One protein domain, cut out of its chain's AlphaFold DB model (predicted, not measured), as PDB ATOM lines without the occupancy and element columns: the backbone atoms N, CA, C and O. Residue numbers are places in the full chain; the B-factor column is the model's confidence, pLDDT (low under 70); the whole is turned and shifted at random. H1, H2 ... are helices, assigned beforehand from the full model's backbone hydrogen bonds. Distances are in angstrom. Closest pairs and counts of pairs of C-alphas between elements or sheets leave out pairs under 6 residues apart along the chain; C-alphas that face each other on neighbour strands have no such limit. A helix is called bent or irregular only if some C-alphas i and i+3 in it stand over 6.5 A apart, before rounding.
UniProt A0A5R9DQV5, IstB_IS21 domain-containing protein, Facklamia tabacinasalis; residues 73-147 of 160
ATOM      1  N   GLU A  73     109.123 135.897 160.187       95.06
ATOM      2  CA  GLU A  73     108.537 134.896 161.076       95.06
ATOM      3  C   GLU A  73     108.658 135.278 162.560       95.06
ATOM      4  O   GLU A  73     107.811 134.883 163.354       95.06
ATOM      5  N   GLY A  74     109.674 136.065 162.930       93.56
ATOM      6  CA  GLY A  74     109.891 136.539 164.299       93.56
ATOM      7  C   GLY A  74     109.145 137.828 164.659       93.56
ATOM      8  O   GLY A  74     109.403 138.394 165.717       93.56
ATOM      9  N   ILE A  75     108.265 138.345 163.793       92.56
ATOM     10  CA  ILE A  75     107.483 139.549 164.104       92.56
ATOM     11  C   ILE A  75     106.425 139.223 165.163       92.56
ATOM     12  O   ILE A  75     105.526 138.414 164.940       92.56
ATOM     13  N   GLU A  76     106.490 139.927 166.290       89.38
ATOM     14  CA  GLU A  76     105.489 139.852 167.356       89.38
ATOM     15  C   GLU A  76     104.352 140.866 167.129       89.38
ATOM     16  O   GLU A  76     104.579 142.083 167.071       89.38
ATOM     17  N   TYR A  77     103.121 140.351 167.018       88.44
ATOM     18  CA  TYR A  77     101.896 141.100 166.709       88.44
ATOM     19  C   TYR A  77     101.107 141.448 167.977       88.44
ATOM     20  O   TYR A  77      99.997 140.957 168.189       88.44
ATOM     21  N   TYR A  78     101.686 142.279 168.840       85.00
ATOM     22  CA  TYR A  78     100.975 142.775 170.020       85.00
ATOM     23  C   TYR A  78      99.855 143.765 169.636       85.00
ATOM     24  O   TYR A  78     100.020 144.521 168.669       85.00
ATOM     25  N   PRO A  79      98.726 143.796 170.377       79.38
ATOM     26  CA  PRO A  79      97.575 144.648 170.055       79.38
ATOM     27  C   PRO A  79      97.882 146.152 169.970       79.38
ATOM     28  O   PRO A  79      97.267 146.864 169.181       79.38
ATOM     29  N   ASP A  80      98.847 146.628 170.752       81.81
ATOM     30  CA  ASP A  80      99.290 148.024 170.839       81.81
ATOM     31  C   ASP A  80     100.178 148.469 169.662       81.81
ATOM     32  O   ASP A  80     100.331 149.665 169.410       81.81
ATOM     33  N   ARG A  81     100.756 147.527 168.902       79.44
ATOM     34  CA  ARG A  81     101.613 147.844 167.744       79.44
ATOM     35  C   ARG A  81     100.826 148.134 166.472       79.44
ATOM     36  O   ARG A  81     101.413 148.651 165.523       79.44
ATOM     37  N   HIS A  82      99.535 147.791 166.443       82.50
ATOM     38  CA  HIS A  82      98.640 147.987 165.295       82.50
ATOM     39  C   HIS A  82      99.219 147.468 163.958       82.50
ATOM     40  O   HIS A  82      99.027 148.072 162.904       82.50
ATOM     41  N   LEU A  83      99.951 146.346 163.995       87.50
ATOM     42  CA  LEU A  83     100.518 145.710 162.804       87.50
ATOM     43  C   LEU A  83      99.503 144.760 162.162       87.50
ATOM     44  O   LEU A  83      99.041 143.814 162.797       87.50
ATOM     45  N   ASP A  84      99.221 144.963 160.878       90.75
ATOM     46  CA  ASP A  84      98.402 144.041 160.091       90.75
ATOM     47  C   ASP A  84      99.255 142.870 159.576       90.75
ATOM     48  O   ASP A  84     100.079 143.015 158.667       90.75
ATOM     49  N   LYS A  85      99.035 141.682 160.148       92.50
ATOM     50  CA  LYS A  85      99.716 140.441 159.755       92.50
ATOM     51  C   LYS A  85      99.509 140.089 158.283       92.50
ATOM     52  O   LYS A  85     100.458 139.649 157.636       92.50
ATOM     53  N   ASN A  86      98.317 140.314 157.732       94.50
ATOM     54  CA  ASN A  86      98.035 140.012 156.330       94.50
ATOM     55  C   ASN A  86      98.836 140.933 155.408       94.50
ATOM     56  O   ASN A  86      99.410 140.475 154.416       94.50
ATOM     57  N   LEU A  87      98.929 142.218 155.761       94.38
ATOM     58  CA  LEU A  87      99.750 143.175 155.026       94.38
ATOM     59  C   LEU A  87     101.233 142.794 155.076       94.38
ATOM     60  O   LEU A  87     101.881 142.761 154.030       94.38
ATOM     61  N   ILE A  88     101.765 142.461 156.257       95.25
ATOM     62  CA  ILE A  88     103.164 142.036 156.408       95.25
ATOM     63  C   ILE A  88     103.451 140.794 155.559       95.25
ATOM     64  O   ILE A  88     104.413 140.794 154.790       95.25
ATOM     65  N   SER A  89     102.602 139.764 155.630       95.00
ATOM     66  CA  SER A  89     102.759 138.550 154.821       95.00
ATOM     67  C   SER A  89     102.695 138.835 153.319       95.00
ATOM     68  O   SER A  89     103.483 138.272 152.563       95.00
ATOM     69  N   LYS A  90     101.813 139.739 152.874       96.00
ATOM     70  CA  LYS A  90     101.737 140.158 151.465       96.00
ATOM     71  C   LYS A  90     103.002 140.891 151.021       96.00
ATOM     72  O   LYS A  90     103.553 140.583 149.968       96.00
ATOM     73  N   LEU A  91     103.492 141.839 151.820       96.44
ATOM     74  CA  LEU A  91     104.727 142.569 151.523       96.44
ATOM     75  C   LEU A  91     105.940 141.627 151.503       96.44
ATOM     76  O   LEU A  91     106.802 141.761 150.637       96.44
ATOM     77  N   ALA A  92     105.980 140.623 152.382       96.44
ATOM     78  CA  ALA A  92     107.062 139.640 152.463       96.44
ATOM     79  C   ALA A  92     107.202 138.751 151.213       96.44
ATOM     80  O   ALA A  92     108.246 138.124 151.027       96.44
ATOM     81  N   GLN A  93     106.197 138.724 150.328       96.62
ATOM     82  CA  GLN A  93     106.285 138.083 149.008       96.62
ATOM     83  C   GLN A  93     107.145 138.888 148.018       96.62
ATOM     84  O   GLN A  93     107.535 138.367 146.980       96.62
ATOM     85  N   GLY A  94     107.480 140.145 148.333       95.94
ATOM     86  CA  GLY A  94     108.397 140.971 147.542       95.94
ATOM     87  C   GLY A  94     107.761 141.721 146.370       95.94
ATOM     88  O   GLY A  94     108.473 142.419 145.656       95.94
ATOM     89  N   GLY A  95     106.437 141.651 146.186       96.62
ATOM     90  CA  GLY A  95     105.750 142.352 145.090       96.62
ATOM     91  C   GLY A  95     105.950 143.874 145.104       96.62
ATOM     92  O   GLY A  95     105.988 144.498 144.049       96.62
ATOM     93  N   TYR A  96     106.154 144.478 146.280       96.88
ATOM     94  CA  TYR A  96     106.473 145.906 146.394       96.88
ATOM     95  C   TYR A  96     107.814 146.261 145.730       96.88
ATOM     96  O   TYR A  96     107.956 147.358 145.205       96.88
ATOM     97  N   ILE A  97     108.779 145.336 145.706       96.44
ATOM     98  CA  ILE A  97     110.088 145.553 145.078       96.44
ATOM     99  C   ILE A  97     109.934 145.574 143.558       96.44
ATOM    100  O   ILE A  97     110.457 146.476 142.910       96.44
ATOM    101  N   GLU A  98     109.184 144.615 143.006       95.00
ATOM    102  CA  GLU A  98     108.933 144.529 141.559       95.00
ATOM    103  C   GLU A  98     108.118 145.713 141.043       95.00
ATOM    104  O   GLU A  98     108.359 146.215 139.951       95.00
ATOM    105  N   ASN A  99     107.187 146.204 141.858       96.25
ATOM    106  CA  ASN A  99     106.358 147.356 141.518       96.25
ATOM    107  C   ASN A  99     107.011 148.703 141.874       96.25
ATOM    108  O   ASN A  99     106.338 149.729 141.801       96.25
ATOM    109  N   HIS A 100     108.281 148.718 142.298       95.69
ATOM    110  CA  HIS A 100     109.000 149.927 142.723       95.69
ATOM    111  C   HIS A 100     108.262 150.754 143.798       95.69
ATOM    112  O   HIS A 100     108.286 151.985 143.797       95.69
ATOM    113  N   GLN A 101     107.595 150.075 144.730       96.69
ATOM    114  CA  GLN A 101     106.846 150.678 145.828       96.69
ATOM    115  C   GLN A 101     107.696 150.759 147.097       96.69
ATOM    116  O   GLN A 101     108.422 149.831 147.448       96.69
ATOM    117  N   ASN A 102     107.556 151.862 147.829       95.25
ATOM    118  CA  ASN A 102     108.263 152.072 149.089       95.25
ATOM    119  C   ASN A 102     107.424 151.588 150.275       95.25
ATOM    120  O   ASN A 102     106.223 151.845 150.342       95.25
ATOM    121  N   ILE A 103     108.075 150.948 151.247       94.88
ATOM    122  CA  ILE A 103     107.484 150.645 152.554       94.88
ATOM    123  C   ILE A 103     107.975 151.697 153.546       94.88
ATOM    124  O   ILE A 103     109.181 151.872 153.723       94.88
ATOM    125  N   ILE A 104     107.044 152.371 154.219       93.44
ATOM    126  CA  ILE A 104     107.345 153.340 155.275       93.44
ATOM    127  C   ILE A 104     106.846 152.771 156.602       93.44
ATOM    128  O   ILE A 104     105.661 152.490 156.761       93.44
ATOM    129  N   LEU A 105     107.758 152.609 157.562       91.44
ATOM    130  CA  LEU A 105     107.438 152.144 158.911       91.44
ATOM    131  C   LEU A 105     107.289 153.349 159.844       91.44
ATOM    132  O   LEU A 105     108.256 154.074 160.084       91.44
ATOM    133  N   MET A 106     106.093 153.548 160.395       89.50
ATOM    134  CA  MET A 106     105.771 154.662 161.294       89.50
ATOM    135  C   MET A 106     105.482 154.163 162.715       89.50
ATOM    136  O   MET A 106     105.011 153.046 162.902       89.50
ATOM    137  N   GLY A 107     105.789 154.983 163.723       86.62
ATOM    138  CA  GLY A 107     105.524 154.683 165.137       86.62
ATOM    139  C   GLY A 107     106.564 155.286 166.083       86.62
ATOM    140  O   GLY A 107     107.611 155.764 165.637       86.62
ATOM    141  N   ALA A 108     106.312 155.231 167.393       83.81
ATOM    142  CA  ALA A 108     107.228 155.744 168.416       83.81
ATOM    143  C   ALA A 108     108.611 155.062 168.372       83.81
ATOM    144  O   ALA A 108     108.762 153.932 167.884       83.81
ATOM    145  N   SER A 109     109.655 155.772 168.812       84.38
ATOM    146  CA  SER A 109     111.013 155.211 168.918       84.38
ATOM    147  C   SER A 109     111.027 153.974 169.827       84.38
ATOM    148  O   SER A 109     110.194 153.860 170.717       84.38
ATOM    149  N   GLY A 110     111.932 153.027 169.578       81.75
ATOM    150  CA  GLY A 110     112.036 151.788 170.366       81.75
ATOM    151  C   GLY A 110     111.083 150.654 169.962       81.75
ATOM    152  O   GLY A 110     111.366 149.503 170.262       81.75
ATOM    153  N   ASN A 111     110.038 150.911 169.168       84.44
ATOM    154  CA  ASN A 111     109.048 149.886 168.790       84.44
ATOM    155  C   ASN A 111     109.495 148.949 167.648       84.44
ATOM    156  O   ASN A 111     108.673 148.510 166.846       84.44
ATOM    157  N   GLY A 112     110.792 148.660 167.507       89.50
ATOM    158  CA  GLY A 112     111.296 147.641 166.572       89.50
ATOM    159  C   GLY A 112     111.219 147.972 165.072       89.50
ATOM    160  O   GLY A 112     111.359 147.067 164.256       89.50
ATOM    161  N   LYS A 113     111.046 149.240 164.671       93.00
ATOM    162  CA  LYS A 113     111.021 149.641 163.243       93.00
ATOM    163  C   LYS A 113     112.273 149.199 162.479       93.00
ATOM    164  O   LYS A 113     112.165 148.639 161.396       93.00
ATOM    165  N   THR A 114     113.454 149.411 163.064       94.50
ATOM    166  CA  THR A 114     114.734 148.975 162.482       94.50
ATOM    167  C   THR A 114     114.782 147.461 162.317       94.50
ATOM    168  O   THR A 114     115.229 146.965 161.289       94.50
ATOM    169  N   TRP A 115     114.275 146.730 163.309       95.62
ATOM    170  CA  TRP A 115     114.226 145.276 163.272       95.62
ATOM    171  C   TRP A 115     113.308 144.783 162.146       95.62
ATOM    172  O   TRP A 115     113.726 143.966 161.335       95.62
ATOM    173  N   ILE A 116     112.102 145.352 162.015       95.31
ATOM    174  CA  ILE A 116     111.155 145.012 160.938       95.31
ATOM    175  C   ILE A 116     111.737 145.365 159.560       95.31
ATOM    176  O   ILE A 116     111.630 144.571 158.627       95.31
ATOM    177  N   ALA A 117     112.392 146.521 159.419       95.81
ATOM    178  CA  ALA A 117     113.058 146.897 158.170       95.81
ATOM    179  C   ALA A 117     114.141 145.880 157.772       95.81
ATOM    180  O   ALA A 117     114.206 145.464 156.614       95.81
ATOM    181  N   ASN A 118     114.952 145.431 158.735       97.31
ATOM    182  CA  ASN A 118     115.966 144.407 158.498       97.31
ATOM    183  C   ASN A 118     115.339 143.040 158.201       97.31
ATOM    184  O   ASN A 118     115.825 142.353 157.309       97.31
ATOM    185  N   ALA A 119     114.228 142.676 158.850       97.69
ATOM    186  CA  ALA A 119     113.477 141.460 158.541       97.69
ATOM    187  C   ALA A 119     112.990 141.445 157.081       97.69
ATOM    188  O   ALA A 119     113.167 140.446 156.382       97.69
ATOM    189  N   PHE A 120     112.454 142.565 156.580       97.81
ATOM    190  CA  PHE A 120     112.114 142.710 155.159       97.81
ATOM    191  C   PHE A 120     113.345 142.630 154.253       97.81
ATOM    192  O   PHE A 120     113.302 141.975 153.212       97.81
ATOM    193  N   GLY A 121     114.457 143.251 154.649       97.56
ATOM    194  CA  GLY A 121     115.718 143.163 153.916       97.56
ATOM    195  C   GLY A 121     116.243 141.728 153.806       97.56
ATOM    196  O   GLY A 121     116.598 141.281 152.717       97.56
ATOM    197  N   ILE A 122     116.234 140.976 154.906       97.94
ATOM    198  CA  ILE A 122     116.642 139.566 154.948       97.94
ATOM    199  C   ILE A 122     115.690 138.713 154.111       97.94
ATOM    200  O   ILE A 122     116.141 137.859 153.345       97.94
ATOM    201  N   GLN A 123     114.385 138.984 154.167       98.00
ATOM    202  CA  GLN A 123     113.409 138.313 153.316       98.00
ATOM    203  C   GLN A 123     113.662 138.576 151.823       98.00
ATOM    204  O   GLN A 123     113.593 137.654 151.011       98.00
ATOM    205  N   ALA A 124     114.042 139.797 151.445       97.81
ATOM    206  CA  ALA A 124     114.458 140.100 150.078       97.81
ATOM    207  C   ALA A 124     115.764 139.370 149.691       97.81
ATOM    208  O   ALA A 124     115.885 138.888 148.562       97.81
ATOM    209  N   CYS A 125     116.714 139.198 150.619       97.69
ATOM    210  CA  CYS A 125     117.896 138.357 150.395       97.69
ATOM    211  C   CYS A 125     117.538 136.876 150.195       97.69
ATOM    212  O   CYS A 125     118.132 136.235 149.328       97.69
ATOM    213  N   ARG A 126     116.544 136.342 150.924       96.56
ATOM    214  CA  ARG A 126     116.003 134.978 150.728       96.56
ATOM    215  C   ARG A 126     115.372 134.793 149.346       96.56
ATOM    216  O   ARG A 126     115.444 133.709 148.781       96.56
ATOM    217  N   GLN A 127     114.853 135.869 148.757       96.69
ATOM    218  CA  GLN A 127     114.426 135.924 147.351       96.69
ATOM    219  C   GLN A 127     115.592 136.190 146.375       96.69
ATOM    220  O   GLN A 127     115.381 136.531 145.213       96.69
ATOM    221  N   PHE A 128     116.839 136.062 146.837       96.94
ATOM    222  CA  PHE A 128     118.075 136.296 146.090       96.94
ATOM    223  C   PHE A 128     118.249 137.706 145.506       96.94
ATOM    224  O   PHE A 128     118.992 137.882 144.532       96.94
ATOM    225  N   ARG A 129     117.636 138.722 146.124       96.94
ATOM    226  CA  ARG A 129     117.832 140.128 145.754       96.94
ATOM    227  C   ARG A 129     119.027 140.732 146.486       96.94
ATOM    228  O   ARG A 129     119.335 140.378 147.624       96.94
ATOM    229  N   LYS A 130     119.706 141.670 145.820       97.00
ATOM    230  CA  LYS A 130     120.752 142.486 146.446       97.00
ATOM    231  C   LYS A 130     120.089 143.553 147.309       97.00
ATOM    232  O   LYS A 130     119.198 144.250 146.835       97.00
ATOM    233  N   VAL A 131     120.542 143.682 148.548       97.38
ATOM    234  CA  VAL A 131     120.006 144.630 149.529       97.38
ATOM    235  C   VAL A 131     121.166 145.398 150.144       97.38
ATOM    236  O   VAL A 131     122.281 144.884 150.221       97.38
ATOM    237  N   LYS A 132     120.905 146.630 150.575       96.38
ATOM    238  CA  LYS A 132     121.837 147.426 151.365       96.38
ATOM    239  C   LYS A 132     121.077 148.144 152.473       96.38
ATOM    240  O   LYS A 132     120.122 148.862 152.197       96.38
ATOM    241  N   TYR A 133     121.516 147.951 153.708       96.69
ATOM    242  CA  TYR A 133     121.079 148.730 154.857       96.69
ATOM    243  C   TYR A 133     122.020 149.923 155.042       96.69
ATOM    244  O   TYR A 133     123.243 149.760 155.032       96.69
ATOM    245  N   ILE A 134     121.445 151.118 155.180       94.25
ATOM    246  CA  ILE A 134     122.172 152.370 155.414       94.25
ATOM    247  C   ILE A 134     121.358 153.199 156.404       94.25
ATOM    248  O   ILE A 134     120.146 153.354 156.241       94.25
ATOM    249  N   ARG A 135     122.013 153.752 157.426       91.25
ATOM    250  CA  ARG A 135     121.372 154.720 158.323       91.25
ATOM    251  C   ARG A 135     121.299 156.084 157.650       91.25
ATOM    252  O   ARG A 135     122.222 156.476 156.948       91.25
ATOM    253  N   LEU A 136     120.237 156.845 157.912       88.19
ATOM    254  CA  LEU A 136     120.039 158.145 157.262       88.19
ATOM    255  C   LEU A 136     121.252 159.097 157.387       88.19
ATOM    256  O   LEU A 136     121.649 159.639 156.360       88.19
ATOM    257  N   PRO A 137     121.907 159.264 158.556       88.44
ATOM    258  CA  PRO A 137     123.094 160.117 158.643       88.44
ATOM    259  C   PRO A 137     124.244 159.650 157.738       88.44
ATOM    260  O   PRO A 137     124.868 160.463 157.064       88.44
ATOM    261  N   GLU A 138     124.491 158.338 157.672       88.44
ATOM    262  CA  GLU A 138     125.525 157.748 156.809       88.44
ATOM    263  C   GLU A 138     125.197 157.955 155.327       88.44
ATOM    264  O   GLU A 138     126.081 158.275 154.529       88.44
ATOM    265  N   LEU A 139     123.917 157.817 154.964       88.06
ATOM    266  CA  LEU A 139     123.431 158.073 153.614       88.06
ATOM    267  C   LEU A 139     123.702 159.527 153.209       88.06
ATOM    268  O   LEU A 139     124.314 159.758 152.168       88.06
ATOM    269  N   LEU A 140     123.324 160.490 154.053       88.69
ATOM    270  CA  LEU A 140     123.533 161.917 153.795       88.69
ATOM    271  C   LEU A 140     125.028 162.265 153.669       88.69
ATOM    272  O   LEU A 140     125.440 162.872 152.680       88.69
ATOM    273  N   MET A 141     125.873 161.780 154.585       84.44
ATOM    274  CA  MET A 141     127.329 161.985 154.512       84.44
ATOM    275  C   MET A 141     127.951 161.382 153.245       84.44
ATOM    276  O   MET A 141     128.887 161.939 152.668       84.44
ATOM    277  N   SER A 142     127.447 160.230 152.789       76.38
ATOM    278  CA  SER A 142     127.911 159.636 151.534       76.38
ATOM    279  C   SER A 142     127.577 160.522 150.330       76.38
ATOM    280  O   SER A 142     128.418 160.676 149.447       76.38
ATOM    281  N   THR A 143     126.405 161.169 150.318       69.94
ATOM    282  CA  THR A 143     125.992 162.069 149.228       69.94
ATOM    283  C   THR A 143     126.800 163.367 149.174       69.94
ATOM    284  O   THR A 143     127.120 163.829 148.080       69.94
ATOM    285  N   GLU A 144     127.239 163.903 150.316       60.12
ATOM    286  CA  GLU A 144     128.139 165.071 150.370       60.12
ATOM    287  C   GLU A 144     129.534 164.770 149.800       60.12
ATOM    288  O   GLU A 144     130.172 165.618 149.168       60.12
ATOM    289  N   LYS A 145     130.021 163.533 149.960       56.62
ATOM    290  CA  LYS A 145     131.267 163.102 149.309       56.62
ATOM    291  C   LYS A 145     131.123 163.068 147.790       56.62
ATOM    292  O   LYS A 145     132.054 163.476 147.099       56.62
ATOM    293  N   TRP A 146     129.971 162.633 147.274       51.34
ATOM    294  CA  TRP A 146     129.688 162.631 145.836       51.34
ATOM    295  C   TRP A 146     129.558 164.044 145.269       51.34
ATOM    296  O   TRP A 146     130.133 164.307 144.217       51.34
ATOM    297  N   SER A 147     128.896 164.972 145.970       53.94
ATOM    298  CA  SER A 147     128.854 166.374 145.535       53.94
ATOM    299  C   SER A 147     130.263 166.976 145.506       53.94
ATOM    300  O   SER A 147     130.671 167.536 144.493       53.94
TER     301      SER A 147
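Overview. This is residues 73 to 147 of the 160 residues of the protein "IstB_IS21 domain-containing protein" of Facklamia tabacinasalis (UniProt A0A5R9DQV5). The model is a loose body of three helices, H1, H2 and H3, no two of which touch, joined by loops, with a fourth helix, H4, sticking out from it as a free arm. From H2 the long stretch of residues 99 to 112 runs to the far end of the body, where the chain folds back into H3, the longest helix; residues 127 to 135 then turn back again and lead out to H4. The printed part has 75 residues with four named helices, in the order H1, H2, H3, H4, and no named strand; its class is all helix, though under half of the residues, 37 of 75, are in named elements. The whole is loose, with a radius of gyration of the C-alphas of 14.2 A, and spans 44 by 30 by 19 A, the arm H4 adding to the length.

Arrangement. No helix touches another helix. H1, residues 85 to 91, and H2, residues 95 to 98, meet only through their link, which is tight, with 3 residues. H3, residues 113 to 126, is apart from H2. H1 and H3 are only just apart, their closest C-alphas being 8.2 A from each other. H4, residues 136 to 147, is apart from H1, from H2 and from H3, and it stands free over its whole length. In H1, H3 and H4 every O i to N i+4 pair is within hydrogen-bond range, while H2, with 4 residues, is too short for such a pair but has its one O i to N i+3 pair within range.

Along the chain. Residues 73 to 84 hold no named element. H1 runs from Lys 85, with its C-alpha at (99.716, 140.441, 159.755), to Leu 91, over 9.9 A. H2 runs from Gly 95 to Glu 98. H3 runs from Lys 113, with its C-alpha at (111.021, 149.641, 163.243), to Arg 126, over 19.9 A. H4 runs from Leu 136 to Ser 147, over 16.8 A, and its last C-alpha is at (128.854, 166.374, 145.535). No helix is bent or irregular.

Size, cuts and confidence. The two C-alphas farthest apart are those of Pro 79 and Ser 147, at 45.3 A. Without residues 136 to 147 the body of 63 residues spans 32 by 27 by 20 A, with a radius of gyration of 11.9 A. The printed part has no cut. The link from H2 to H3 is long, with 14 residues, and the link from H3 to H4 is short, with 9. The mean pLDDT of the printed part is 90.1; residues 143 to 147, which belong to H4, are under 70.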